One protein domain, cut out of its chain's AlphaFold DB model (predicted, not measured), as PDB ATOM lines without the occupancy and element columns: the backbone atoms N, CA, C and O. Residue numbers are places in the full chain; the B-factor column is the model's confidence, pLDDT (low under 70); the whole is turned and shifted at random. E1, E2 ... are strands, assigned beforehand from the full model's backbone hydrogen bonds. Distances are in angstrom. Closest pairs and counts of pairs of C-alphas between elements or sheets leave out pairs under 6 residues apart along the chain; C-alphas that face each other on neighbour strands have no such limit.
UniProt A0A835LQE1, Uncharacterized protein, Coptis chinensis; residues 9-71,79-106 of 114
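This is residues 9 to 71 and 79 to 106 of the 114 residues of an uncharacterized protein of Coptis chinensis (UniProt A0A835LQE1). One twisted sheet of four long strands, E1 to E4, folded back and forth as a saddle-like wall, makes the well-formed part; a loose, irregular stretch, residues 79 to 106, passes over one face of it with a gap between. The printed part has 91 residues, with no named helix and four named strands, E1, E2, E3, E4 along the chain and in the same order across the antiparallel sheet. The class is all strand, though only 45 of the 91 residues are in named elements. The whole is loose, with a radius of gyration of the C-alphas of 16.4 A and spans of 43 by 39 by 37 A.

Start with E1, residues 12 to 22, an edge strand that bends by 60 degrees at residue 16. After a tight link comes E2, residues 28 to 37; the two form a hairpin, antiparallel at 167 degrees, and you find N 14 and O 35 2.8 A apart, within hydrogen-bond range. A second tight link leads to E3, residues 43 to 55, which forms a hairpin with E2 at 155 degrees; look at N 32 and O 48, 2.8 A apart. A third tight link leads to E4, residues 58 to 68, the other edge strand, which bends by 57 degrees at residue 62. E3 and E4 form a hairpin at 157 degrees, with N 49 and O 65 2.8 A apart. The four strands are a meander, each the antiparallel neighbour of the one before. E1 and E4 are apart. From edge to edge the strands' lines turn by 54 degrees, and C-alphas lie up to 8.9 A off the best plane. Farther along, residues 81 to 82 pair briefly with residues 90 to 91, antiparallel.

Find C-alpha 12 at (60.053, 15.269, 91.406); from there E1 runs 29.1 A to Asp 22. E2 runs 28.0 A from Val 28 to Ile 37. E3, the longest strand by residues, begins with C-alpha 43 at (54.567, 20.331, 85.438) and runs 36.3 A to Gln 55. E4 runs 28.8 A from Gly 58 to C-alpha 68 at (46.815, 21.418, 92.652).

The C-alphas farthest apart are those of Asp 40 and Asp 56, 44.6 A. Residues 72 to 78 are not printed, and C-alphas 71 and 79 are 13.6 A apart across this cut. Residues 79 to 106 hold no named element, and residues 99 to 104 stand free. The mean pLDDT of the printed part is 71.4; residues 9 to 11, 39 to 41, 71 and 79 to 106 are under 70.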
ATOM      1  N   LYS A   9      58.197   7.937  94.230       49.53
ATOM      2  CA  LYS A   9      59.367   7.381  93.533       49.53
ATOM      3  C   LYS A   9      59.490   7.822  92.066       49.53
ATOM      4  O   LYS A   9      60.558   7.645  91.492       49.53
ATOM      5  N   LYS A  10      58.431   8.355  91.441       58.16
ATOM      6  CA  LYS A  10      58.434   8.778  90.025       58.16
ATOM      7  C   LYS A  10      58.046  10.244  89.815       58.16
ATOM      8  O   LYS A  10      57.832  10.641  88.673       58.16
ATOM      9  N   CYS A  11      57.934  11.030  90.885       62.69
ATOM     10  CA  CYS A  11      57.530  12.430  90.820       62.69
ATOM     11  C   CYS A  11      58.571  13.305  91.521       62.69
ATOM     12  O   CYS A  11      58.888  13.076  92.687       62.69
ATOM     13  N   LYS A  12      59.109  14.308  90.821       77.94
ATOM     14  CA  LYS A  12      60.053  15.269  91.406       77.94
ATOM     15  C   LYS A  12      59.281  16.501  91.867       77.94
ATOM     16  O   LYS A  12      58.635  17.156  91.054       77.94
ATOM     17  N   ALA A  13      59.373  16.832  93.152       81.00
ATOM     18  CA  ALA A  13      58.851  18.085  93.683       81.00
ATOM     19  C   ALA A  13      59.911  19.190  93.590       81.00
ATOM     20  O   ALA A  13      61.047  19.017  94.028       81.00
ATOM     21  N   GLU A  14      59.531  20.337  93.037       85.50
ATOM     22  CA  GLU A  14      60.313  21.571  93.050       85.50
ATOM     23  C   GLU A  14      59.576  22.606  93.892       85.50
ATOM     24  O   GLU A  14      58.543  23.138  93.479       85.50
ATOM     25  N   ILE A  15      60.101  22.890  95.082       86.19
ATOM     26  CA  ILE A  15      59.534  23.902  95.971       86.19
ATOM     27  C   ILE A  15      59.875  25.297  95.438       86.19
ATOM     28  O   ILE A  15      60.997  25.544  94.995       86.19
ATOM     29  N   LYS A  16      58.890  26.197  95.447       87.81
ATOM     30  CA  LYS A  16      59.025  27.588  94.998       87.81
ATOM     31  C   LYS A  16      59.082  28.547  96.173       87.81
ATOM     32  O   LYS A  16      60.018  29.333  96.248       87.81
ATOM     33  N   THR A  17      58.126  28.454  97.088       85.31
ATOM     34  CA  THR A  17      58.129  29.250  98.318       85.31
ATOM     35  C   THR A  17      57.768  28.383  99.510       85.31
ATOM     36  O   THR A  17      57.034  27.398  99.385       85.31
ATOM     37  N   ILE A  18      58.312  28.761 100.661       90.25
ATOM     38  CA  ILE A  18      57.912  28.257 101.966       90.25
ATOM     39  C   ILE A  18      57.766  29.480 102.854       90.25
ATOM     40  O   ILE A  18      58.738  30.193 103.090       90.25
ATOM     41  N   ASP A  19      56.559  29.684 103.349       91.62
ATOM     42  CA  ASP A  19      56.223  30.748 104.276       91.62
ATOM     43  C   ASP A  19      55.737  30.111 105.577       91.62
ATOM     44  O   ASP A  19      54.988  29.132 105.558       91.62
ATOM     45  N   ALA A  20      56.171  30.649 106.712       89.62
ATOM     46  CA  ALA A  20      55.752  30.189 108.030       89.62
ATOM     47  C   ALA A  20      55.329  31.384 108.882       89.62
ATOM     48  O   ALA A  20      55.981  32.430 108.871       89.62
ATOM     49  N   GLN A  21      54.232  31.220 109.617       94.62
ATOM     50  CA  GLN A  21      53.677  32.252 110.476       94.62
ATOM     51  C   GLN A  21      53.253  31.659 111.819       94.62
ATOM     52  O   GLN A  21      52.509  30.675 111.867       94.62
ATOM     53  N   ASP A  22      53.689  32.300 112.903       93.06
ATOM     54  CA  ASP A  22      53.224  31.984 114.250       93.06
ATOM     55  C   ASP A  22      51.711  32.186 114.362       93.06
ATOM     56  O   ASP A  22      51.123  33.125 113.818       93.06
ATOM     57  N   SER A  23      51.076  31.286 115.094       92.81
ATOM     58  CA  SER A  23      49.636  31.216 115.268       92.81
ATOM     59  C   SER A  23      49.279  31.008 116.742       92.81
ATOM     60  O   SER A  23      50.102  31.133 117.654       92.81
ATOM     61  N   TYR A  24      48.004  30.746 117.000       90.38
ATOM     62  CA  TYR A  24      47.458  30.633 118.342       90.38
ATOM     63  C   TYR A  24      48.153  29.536 119.167       90.38
ATOM     64  O   TYR A  24      48.438  28.449 118.668       90.38
ATOM     65  N   LYS A  25      48.397  29.816 120.456       93.88
ATOM     66  CA  LYS A  25      49.015  28.885 121.426       93.88
ATOM     67  C   LYS A  25      50.347  28.275 120.961       93.88
ATOM     68  O   LYS A  25      50.629  27.115 121.241       93.88
ATOM     69  N   GLY A  26      51.165  29.058 120.258       92.62
ATOM     70  CA  GLY A  26      52.468  28.600 119.768       92.62
ATOM     71  C   GLY A  26      52.374  27.615 118.603       92.62
ATOM     72  O   GLY A  26      53.376  26.993 118.257       92.62
ATOM     73  N   GLY A  27      51.187  27.454 118.009       94.00
ATOM     74  CA  GLY A  27      51.034  26.778 116.729       94.00
ATOM     75  C   GLY A  27      51.682  27.572 115.598       94.00
ATOM     76  O   GLY A  27      51.936  28.765 115.736       94.00
ATOM     77  N   VAL A  28      51.929  26.920 114.466       92.31
ATOM     78  CA  VAL A  28      52.542  27.538 113.283       92.31
ATOM     79  C   VAL A  28      51.746  27.142 112.050       92.31
ATOM     80  O   VAL A  28      51.468  25.964 111.831       92.31
ATOM     81  N   VAL A  29      51.377  28.120 111.229       94.00
ATOM     82  CA  VAL A  29      50.835  27.876 109.890       94.00
ATOM     83  C   VAL A  29      51.999  27.894 108.909       94.00
ATOM     84  O   VAL A  29      52.763  28.856 108.883       94.00
ATOM     85  N   VAL A  30      52.124  26.850 108.096       90.75
ATOM     86  CA  VAL A  30      53.127  26.770 107.030       90.75
ATOM     87  C   VAL A  30      52.411  26.696 105.695       90.75
ATOM     88  O   VAL A  30      51.518  25.870 105.522       90.75
ATOM     89  N   GLN A  31      52.807  27.536 104.745       94.50
ATOM     90  CA  GLN A  31      52.322  27.500 103.376       94.50
ATOM     91  C   GLN A  31      53.484  27.220 102.431       94.50
ATOM     92  O   GLN A  31      54.474  27.944 102.392       94.50
ATOM     93  N   VAL A  32      53.346  26.155 101.653       87.94
ATOM     94  CA  VAL A  32      54.310  25.721 100.651       87.94
ATOM     95  C   VAL A  32      53.681  25.905  99.285       87.94
ATOM     96  O   VAL A  32      52.555  25.467  99.048       87.94
ATOM     97  N   THR A  33      54.413  26.516  98.363       90.44
ATOM     98  CA  THR A  33      54.062  26.501  96.942       90.44
ATOM     99  C   THR A  33      55.141  25.767  96.170       90.44
ATOM    100  O   THR A  33      56.327  25.835  96.500       90.44
ATOM    101  N   GLY A  34      54.752  25.035  95.134       87.12
ATOM    102  CA  GLY A  34      55.706  24.252  94.372       87.12
ATOM    103  C   GLY A  34      55.159  23.751  93.054       87.12
ATOM    104  O   GLY A  34      54.064  24.106  92.615       87.12
ATOM    105  N   CYS A  35      55.954  22.914  92.404       86.06
ATOM    106  CA  CYS A  35      55.582  22.218  91.192       86.06
ATOM    107  C   CYS A  35      55.961  20.741  91.297       86.06
ATOM    108  O   CYS A  35      57.082  20.405  91.667       86.06
ATOM    109  N   LEU A  36      55.019  19.864  90.969       84.50
ATOM    110  CA  LEU A  36      55.257  18.443  90.790       84.50
ATOM    111  C   LEU A  36      55.545  18.173  89.316       84.50
ATOM    112  O   LEU A  36      54.743  18.515  88.446       84.50
ATOM    113  N   ILE A  37      56.691  17.556  89.050       80.81
ATOM    114  CA  ILE A  37      57.079  17.062  87.733       80.81
ATOM    115  C   ILE A  37      56.702  15.585  87.688       80.81
ATOM    116  O   ILE A  37      57.343  14.748  88.331       80.81
ATOM    117  N   VAL A  38      55.640  15.289  86.947       74.50
ATOM    118  CA  VAL A  38      55.164  13.925  86.692       74.50
ATOM    119  C   VAL A  38      55.852  13.398  85.420       74.50
ATOM    120  O   VAL A  38      56.534  14.150  84.718       74.50
ATOM    121  N   LYS A  39      55.716  12.097  85.130       66.75
ATOM    122  CA  LYS A  39      56.179  11.486  83.872       66.75
ATOM    123  C   LYS A  39      55.802  12.348  82.658       66.75
ATOM    124  O   LYS A  39      54.776  13.024  82.675       66.75
ATOM    125  N   ASP A  40      56.665  12.330  81.647       67.12
ATOM    126  CA  ASP A  40      56.564  13.141  80.423       67.12
ATOM    127  C   ASP A  40      56.791  14.650  80.633       67.12
ATOM    128  O   ASP A  40      56.332  15.479  79.853       67.12
ATOM    129  N   ASN A  41      57.533  15.025  81.688       67.75
ATOM    130  CA  ASN A  41      57.877  16.413  82.041       67.75
ATOM    131  C   ASN A  41      56.664  17.329  82.274       67.75
ATOM    132  O   ASN A  41      56.798  18.556  82.283       67.75
ATOM    133  N   MET A  42      55.486  16.751  82.520       76.31
ATOM    134  CA  MET A  42      54.297  17.516  82.859       76.31
ATOM    135  C   MET A  42      54.469  18.164  84.232       76.31
ATOM    136  O   MET A  42      54.609  17.486  85.254       76.31
ATOM    137  N   LYS A  43      54.436  19.496  84.245       82.81
ATOM    138  CA  LYS A  43      54.567  20.331  85.438       82.81
ATOM    139  C   LYS A  43      53.190  20.700  85.969       82.81
ATOM    140  O   LYS A  43      52.419  21.356  85.280       82.81
ATOM    141  N   ARG A  44      52.884  20.306  87.204       82.56
ATOM    142  CA  ARG A  44      51.648  20.691  87.901       82.56
ATOM    143  C   ARG A  44      51.989  21.537  89.112       82.56
ATOM    144  O   ARG A  44      52.691  21.071  90.006       82.56
ATOM    145  N   LYS A  45      51.530  22.786  89.140       87.06
ATOM    146  CA  LYS A  45      51.711  23.656  90.307       87.06
ATOM    147  C   LYS A  45      50.848  23.152  91.462       87.06
ATOM    148  O   LYS A  45      49.766  22.606  91.245       87.06
ATOM    149  N   PHE A  46      51.328  23.321  92.684       82.50
ATOM    150  CA  PHE A  46      50.592  22.955  93.885       82.50
ATOM    151  C   PHE A  46      50.793  23.980  94.995       82.50
ATOM    152  O   PHE A  46      51.804  24.688  95.037       82.50
ATOM    153  N   THR A  47      49.832  24.007  95.911       91.19
ATOM    154  CA  THR A  47      49.976  24.589  97.238       91.19
ATOM    155  C   THR A  47      49.743  23.509  98.284       91.19
ATOM    156  O   THR A  47      48.927  22.602  98.096       91.19
ATOM    157  N   GLN A  48      50.484  23.577  99.381       89.62
ATOM    158  CA  GLN A  48      50.288  22.711 100.530       89.62
ATOM    159  C   GLN A  48      50.347  23.548 101.801       89.62
ATOM    160  O   GLN A  48      51.275  24.331 101.989       89.62
ATOM    161  N   SER A  49      49.344  23.402 102.654       92.06
ATOM    162  CA  SER A  49      49.231  24.141 103.904       92.06
ATOM    163  C   SER A  49      49.254  23.177 105.075       92.06
ATOM    164  O   SER A  49      48.471  22.227 105.117       92.06
ATOM    165  N   PHE A  50      50.116  23.464 106.045       91.00
ATOM    166  CA  PHE A  50      50.211  22.718 107.288       91.00
ATOM    167  C   PHE A  50      49.800  23.595 108.463       91.00
ATOM    168  O   PHE A  50      50.145  24.777 108.516       91.00
ATOM    169  N   TYR A  51      49.116  23.000 109.436       93.19
ATOM    170  CA  TYR A  51      48.999  23.586 110.768       93.19
ATOM    171  C   TYR A  51      49.762  22.721 111.760       93.19
ATOM    172  O   TYR A  51      49.408  21.563 111.986       93.19
ATOM    173  N   LEU A  52      50.815  23.292 112.331       92.56
ATOM    174  CA  LEU A  52      51.673  22.664 113.319       92.56
ATOM    175  C   LEU A  52      51.201  23.061 114.714       92.56
ATOM    176  O   LEU A  52      51.066  24.247 115.003       92.56
ATOM    177  N   THR A  53      50.986  22.087 115.590       94.44
ATOM    178  CA  THR A  53      50.712  22.323 117.013       94.44
ATOM    179  C   THR A  53      51.919  21.898 117.846       94.44
ATOM    180  O   THR A  53      52.486  20.839 117.567       94.44
ATOM    181  N   PRO A  54      52.332  22.682 118.855       94.94
ATOM    182  CA  PRO A  54      53.419  22.286 119.739       94.94
ATOM    183  C   PRO A  54      53.036  21.043 120.556       94.94
ATOM    184  O   PRO A  54      51.875  20.857 120.929       94.94
ATOM    185  N   GLN A  55      54.029  20.201 120.826       92.06
ATOM    186  CA  GLN A  55      53.992  19.067 121.750       92.06
ATOM    187  C   GLN A  55      55.156  19.179 122.749       92.06
ATOM    188  O   GLN A  55      56.057  19.994 122.551       92.06
ATOM    189  N   ASP A  56      55.188  18.313 123.770       90.06
ATOM    190  CA  ASP A  56      56.281  18.257 124.760       90.06
ATOM    191  C   ASP A  56      57.671  18.186 124.104       90.06
ATOM    192  O   ASP A  56      58.653  18.695 124.644       90.06
ATOM    193  N   LYS A  57      57.761  17.558 122.920       89.38
ATOM    194  CA  LYS A  57      58.978  17.483 122.104       89.38
ATOM    195  C   LYS A  57      58.680  17.778 120.632       89.38
ATOM    196  O   LYS A  57      58.556  16.866 119.820       89.38
ATOM    197  N   GLY A  58      58.619  19.062 120.288       89.94
ATOM    198  CA  GLY A  58      58.542  19.532 118.902       89.94
ATOM    199  C   GLY A  58      57.122  19.861 118.452       89.94
ATOM    200  O   GLY A  58      56.343  20.426 119.213       89.94
ATOM    201  N   TYR A  59      56.800  19.538 117.199       89.44
ATOM    202  CA  TYR A  59      55.536  19.897 116.563       89.44
ATOM    203  C   TYR A  59      54.849  18.682 115.948       89.44
ATOM    204  O   TYR A  59      55.499  17.789 115.408       89.44
ATOM    205  N   PHE A  60      53.520  18.697 115.969       89.25
ATOM    206  CA  PHE A  60      52.673  17.743 115.266       89.25
ATOM    207  C   PHE A  60      51.882  18.435 114.164       89.25
ATOM    208  O   PHE A  60      51.338  19.519 114.370       89.25
ATOM    209  N   VAL A  61      51.798  17.791 113.003       88.31
ATOM    210  CA  VAL A  61      50.987  18.260 111.877       88.31
ATOM    211  C   VAL A  61      49.526  17.916 112.158       88.31
ATOM    212  O   VAL A  61      49.110  16.773 111.997       88.31
ATOM    213  N   LEU A  62      48.749  18.902 112.597       84.56
ATOM    214  CA  LEU A  62      47.322  18.732 112.868       84.56
ATOM    215  C   LEU A  62      46.495  18.770 111.578       84.56
ATOM    216  O   LEU A  62      45.591  17.958 111.413       84.56
ATOM    217  N   ASN A  63      46.820  19.696 110.672       88.25
ATOM    218  CA  ASN A  63      46.202  19.795 109.350       88.25
ATOM    219  C   ASN A  63      47.274  19.663 108.270       88.25
ATOM    220  O   ASN A  63      48.328  20.287 108.390       88.25
ATOM    221  N   ASP A  64      46.967  18.912 107.215       86.44
ATOM    222  CA  ASP A  64      47.751  18.808 105.982       86.44
ATOM    223  C   ASP A  64      46.786  18.915 104.797       86.44
ATOM    224  O   ASP A  64      45.977  18.019 104.544       86.44
ATOM    225  N   ILE A  65      46.809  20.064 104.125       86.50
ATOM    226  CA  ILE A  65      45.909  20.375 103.019       86.50
ATOM    227  C   ILE A  65      46.750  20.557 101.767       86.50
ATOM    228  O   ILE A  65      47.472  21.540 101.647       86.50
ATOM    229  N   PHE A  66      46.603  19.649 100.807       86.31
ATOM    230  CA  PHE A  66      47.269  19.720  99.509       86.31
ATOM    231  C   PHE A  66      46.274  20.079  98.400       86.31
ATOM    232  O   PHE A  66      45.173  19.527  98.334       86.31
ATOM    233  N   ARG A  67      46.668  20.970  97.486       84.12
ATOM    234  CA  ARG A  67      45.858  21.374  96.332       84.12
ATOM    235  C   ARG A  67      46.723  21.565  95.089       84.12
ATOM    236  O   ARG A  67      47.725  22.269  95.126       84.12
ATOM    237  N   TYR A  68      46.285  21.017  93.956       83.94
ATOM    238  CA  TYR A  68      46.815  21.418  92.652       83.94
ATOM    239  C   TYR A  68      46.277  22.791  92.252       83.94
ATOM    240  O   TYR A  68      45.080  23.054  92.369       83.94
ATOM    241  N   VAL A  69      47.151  23.649  91.739       84.94
ATOM    242  CA  VAL A  69      46.752  24.922  91.138       84.94
ATOM    243  C   VAL A  69      46.387  24.645  89.685       84.94
ATOM    244  O   VAL A  69      47.236  24.217  88.902       84.94
ATOM    245  N   ILE A  70      45.117  24.852  89.347       80.12
ATOM    246  CA  ILE A  70      44.635  24.801  87.969       80.12
ATOM    247  C   ILE A  70      44.801  26.206  87.401       80.12
ATOM    248  O   ILE A  70      44.157  27.142  87.870       80.12
ATOM    249  N   GLU A  71      45.678  26.347  86.415       68.06
ATOM    250  CA  GLU A  71      45.738  27.554  85.598       68.06
ATOM    251  C   GLU A  71      44.638  27.430  84.551       68.06
ATOM    252  O   GLU A  71      44.723  26.609  83.642       68.06
ATOM    253  N   THR A  79      36.785  36.634  89.294       39.69
ATOM    254  CA  THR A  79      35.997  35.863  90.265       39.69
ATOM    255  C   THR A  79      36.556  34.459  90.464       39.69
ATOM    256  O   THR A  79      36.404  33.588  89.611       39.69
ATOM    257  N   VAL A  80      37.155  34.205  91.633       48.16
ATOM    258  CA  VAL A  80      37.517  32.847  92.066       48.16
ATOM    259  C   VAL A  80      36.320  32.229  92.791       48.16
ATOM    260  O   VAL A  80      36.024  32.581  93.931       48.16
ATOM    261  N   ALA A  81      35.629  31.296  92.137       44.81
ATOM    262  CA  ALA A  81      34.563  30.519  92.762       44.81
ATOM    263  C   ALA A  81      35.154  29.333  93.545       44.81
ATOM    264  O   ALA A  81      35.847  28.485  92.981       44.81
ATOM    265  N   ILE A  82      34.864  29.244  94.846       50.06
ATOM    266  CA  ILE A  82      35.160  28.043  95.637       50.06
ATOM    267  C   ILE A  82      33.912  27.162  95.635       50.06
ATOM    268  O   ILE A  82      32.879  27.529  96.195       50.06
ATOM    269  N   ALA A  83      34.012  25.982  95.022       46.72
ATOM    270  CA  ALA A  83      32.982  24.959  95.127       46.72
ATOM    271  C   ALA A  83      33.075  24.281  96.501       46.72
ATOM    272  O   ALA A  83      34.040  23.574  96.800       46.72
ATOM    273  N   VAL A  84      32.067  24.494  97.344       42.09
ATOM    274  CA  VAL A  84      31.846  23.681  98.544       42.09
ATOM    275  C   VAL A  84      30.975  22.508  98.104       42.09
ATOM    276  O   VAL A  84      29.925  22.741  97.519       42.09
ATOM    277  N   ASN A  85      31.431  21.268  98.310       38.66
ATOM    278  CA  ASN A  85      30.800  20.023  97.837       38.66
ATOM    279  C   ASN A  85      29.253  20.060  97.820       38.66
ATOM    280  O   ASN A  85      28.617  19.860  98.852       38.66
ATOM    281  N   GLY A  86      28.666  20.301  96.640       48.00
ATOM    282  CA  GLY A  86      27.215  20.292  96.404       48.00
ATOM    283  C   GLY A  86      26.429  21.526  96.874       48.00
ATOM    284  O   GLY A  86      25.206  21.526  96.773       48.00
ATOM    285  N   GLY A  87      27.097  22.565  97.379       44.00
ATOM    286  CA  GLY A  87      26.493  23.838  97.781       44.00
ATOM    287  C   GLY A  87      26.645  24.944  96.724       44.00
ATOM    288  O   GLY A  87      27.429  24.796  95.783       44.00
ATOM    289  N   PRO A  88      25.907  26.063  96.862       36.62
ATOM    290  CA  PRO A  88      26.006  27.190  95.939       36.62
ATOM    291  C   PRO A  88      27.429  27.764  95.911       36.62
ATOM    292  O   PRO A  88      28.112  27.822  96.937       36.62
ATOM    293  N   LEU A  89      27.871  28.190  94.723       42.28
ATOM    294  CA  LEU A  89      29.172  28.830  94.535       42.28
ATOM    295  C   LEU A  89      29.222  30.122  95.351       42.28
ATOM    296  O   LEU A  89      28.476  31.066  95.092       42.28
ATOM    297  N   ILE A  90      30.106  30.158  96.344       41.28
ATOM    298  CA  ILE A  90      30.388  31.370  97.107       41.28
ATOM    299  C   ILE A  90      31.417  32.201  96.343       41.28
ATOM    300  O   ILE A  90      32.581  31.815  96.206       41.28
ATOM    301  N   PHE A  91      30.971  33.352  95.844       36.69
ATOM    302  CA  PHE A  91      31.846  34.399  95.331       36.69
ATOM    303  C   PHE A  91      32.448  35.137  96.525       36.69
ATOM    304  O   PHE A  91      31.830  36.034  97.095       36.69
ATOM    305  N   LEU A  92      33.643  34.727  96.946       36.69
ATOM    306  CA  LEU A  92      34.433  35.525  97.874       36.69
ATOM    307  C   LEU A  92      35.147  36.593  97.048       36.69
ATOM    308  O   LEU A  92      36.142  36.306  96.386       36.69
ATOM    309  N   SER A  93      34.645  37.825  97.077       31.73
ATOM    310  CA  SER A  93      35.433  38.993  96.687       31.73
ATOM    311  C   SER A  93      36.557  39.141  97.711       31.73
ATOM    312  O   SER A  93      36.384  39.734  98.772       31.73
ATOM    313  N   ILE A  94      37.702  38.513  97.433       38.84
ATOM    314  CA  ILE A  94      38.912  38.664  98.239       38.84
ATOM    315  C   ILE A  94      39.546  39.993  97.803       38.84
ATOM    316  O   ILE A  94      40.007  40.079  96.664       38.84
ATOM    317  N   PRO A  95      39.554  41.045  98.642       32.16
ATOM    318  CA  PRO A  95      40.245  42.281  98.293       32.16
ATOM    319  C   PRO A  95      41.741  42.009  98.072       32.16
ATOM    320  O   PRO A  95      42.331  41.167  98.756       32.16
ATOM    321  N   CYS A  96      42.348  42.717  97.113       31.88
ATOM    322  CA  CYS A  96      43.781  42.625  96.832       31.88
ATOM    323  C   CYS A  96      44.602  42.816  98.124       31.88
ATOM    324  O   CYS A  96      44.358  43.778  98.855       31.88
ATOM    325  N   PRO A  97      45.580  41.942  98.420       41.25
ATOM    326  CA  PRO A  97      46.432  42.113  99.589       41.25
ATOM    327  C   PRO A  97      47.340  43.343  99.427       41.25
ATOM    328  O   PRO A  97      48.116  43.430  98.475       41.25
ATOM    329  N   GLU A  98      47.282  44.277 100.379       36.97
ATOM    330  CA  GLU A  98      48.263  45.364 100.488       36.97
ATOM    331  C   GLU A  98      49.596  44.812 101.019       36.97
ATOM    332  O   GLU A  98      49.698  44.327 102.151       36.97
ATOM    333  N   TYR A  99      50.644  44.894 100.198       35.44
ATOM    334  CA  TYR A  99      52.013  44.580 100.601       35.44
ATOM    335  C   TYR A  99      52.673  45.816 101.213       35.44
ATOM    336  O   TYR A  99      52.704  46.884 100.605       35.44
ATOM    337  N   ASN A 100      53.261  45.677 102.404       41.34
ATOM    338  CA  ASN A 100      54.122  46.734 102.937       41.34
ATOM    339  C   ASN A 100      55.491  46.739 102.229       41.34
ATOM    340  O   ASN A 100      55.905  45.752 101.621       41.34
ATOM    341  N   SER A 101      56.237  47.836 102.382       36.22
ATOM    342  CA  SER A 101      57.571  48.075 101.798       36.22
ATOM    343  C   SER A 101      58.662  47.059 102.180       36.22
ATOM    344  O   SER A 101      59.800  47.191 101.742       36.22
ATOM    345  N   ARG A 102      58.340  46.039 102.986       48.59
ATOM    346  CA  ARG A 102      59.237  44.933 103.353       48.59
ATOM    347  C   ARG A 102      58.816  43.594 102.741       48.59
ATOM    348  O   ARG A 102      59.303  42.560 103.186       48.59
ATOM    349  N   GLY A 103      57.893  43.594 101.774       38.72
ATOM    350  CA  GLY A 103      57.490  42.393 101.037       38.72
ATOM    351  C   GLY A 103      56.759  41.345 101.881       38.72
ATOM    352  O   GLY A 103      56.653  40.198 101.464       38.72
ATOM    353  N   ARG A 104      56.253  41.709 103.068       38.38
ATOM    354  CA  ARG A 104      55.461  40.803 103.909       38.38
ATOM    355  C   ARG A 104      53.977  41.033 103.669       38.38
ATOM    356  O   ARG A 104      53.492  42.143 103.887       38.38
ATOM    357  N   SER A 105      53.278  39.974 103.269       39.72
ATOM    358  CA  SER A 105      51.817  39.933 103.249       39.72
ATOM    359  C   SER A 105      51.300  40.049 104.687       39.72
ATOM    360  O   SER A 105      51.635  39.230 105.544       39.72
ATOM    361  N   VAL A 106      50.538  41.106 104.985       40.75
ATOM    362  CA  VAL A 106      49.893  41.302 106.293       40.75
ATOM    363  C   VAL A 106      48.524  40.638 106.221       40.75
ATOM    364  O   VAL A 106      47.501  41.279 106.007       40.75
TER     365      VAL A 106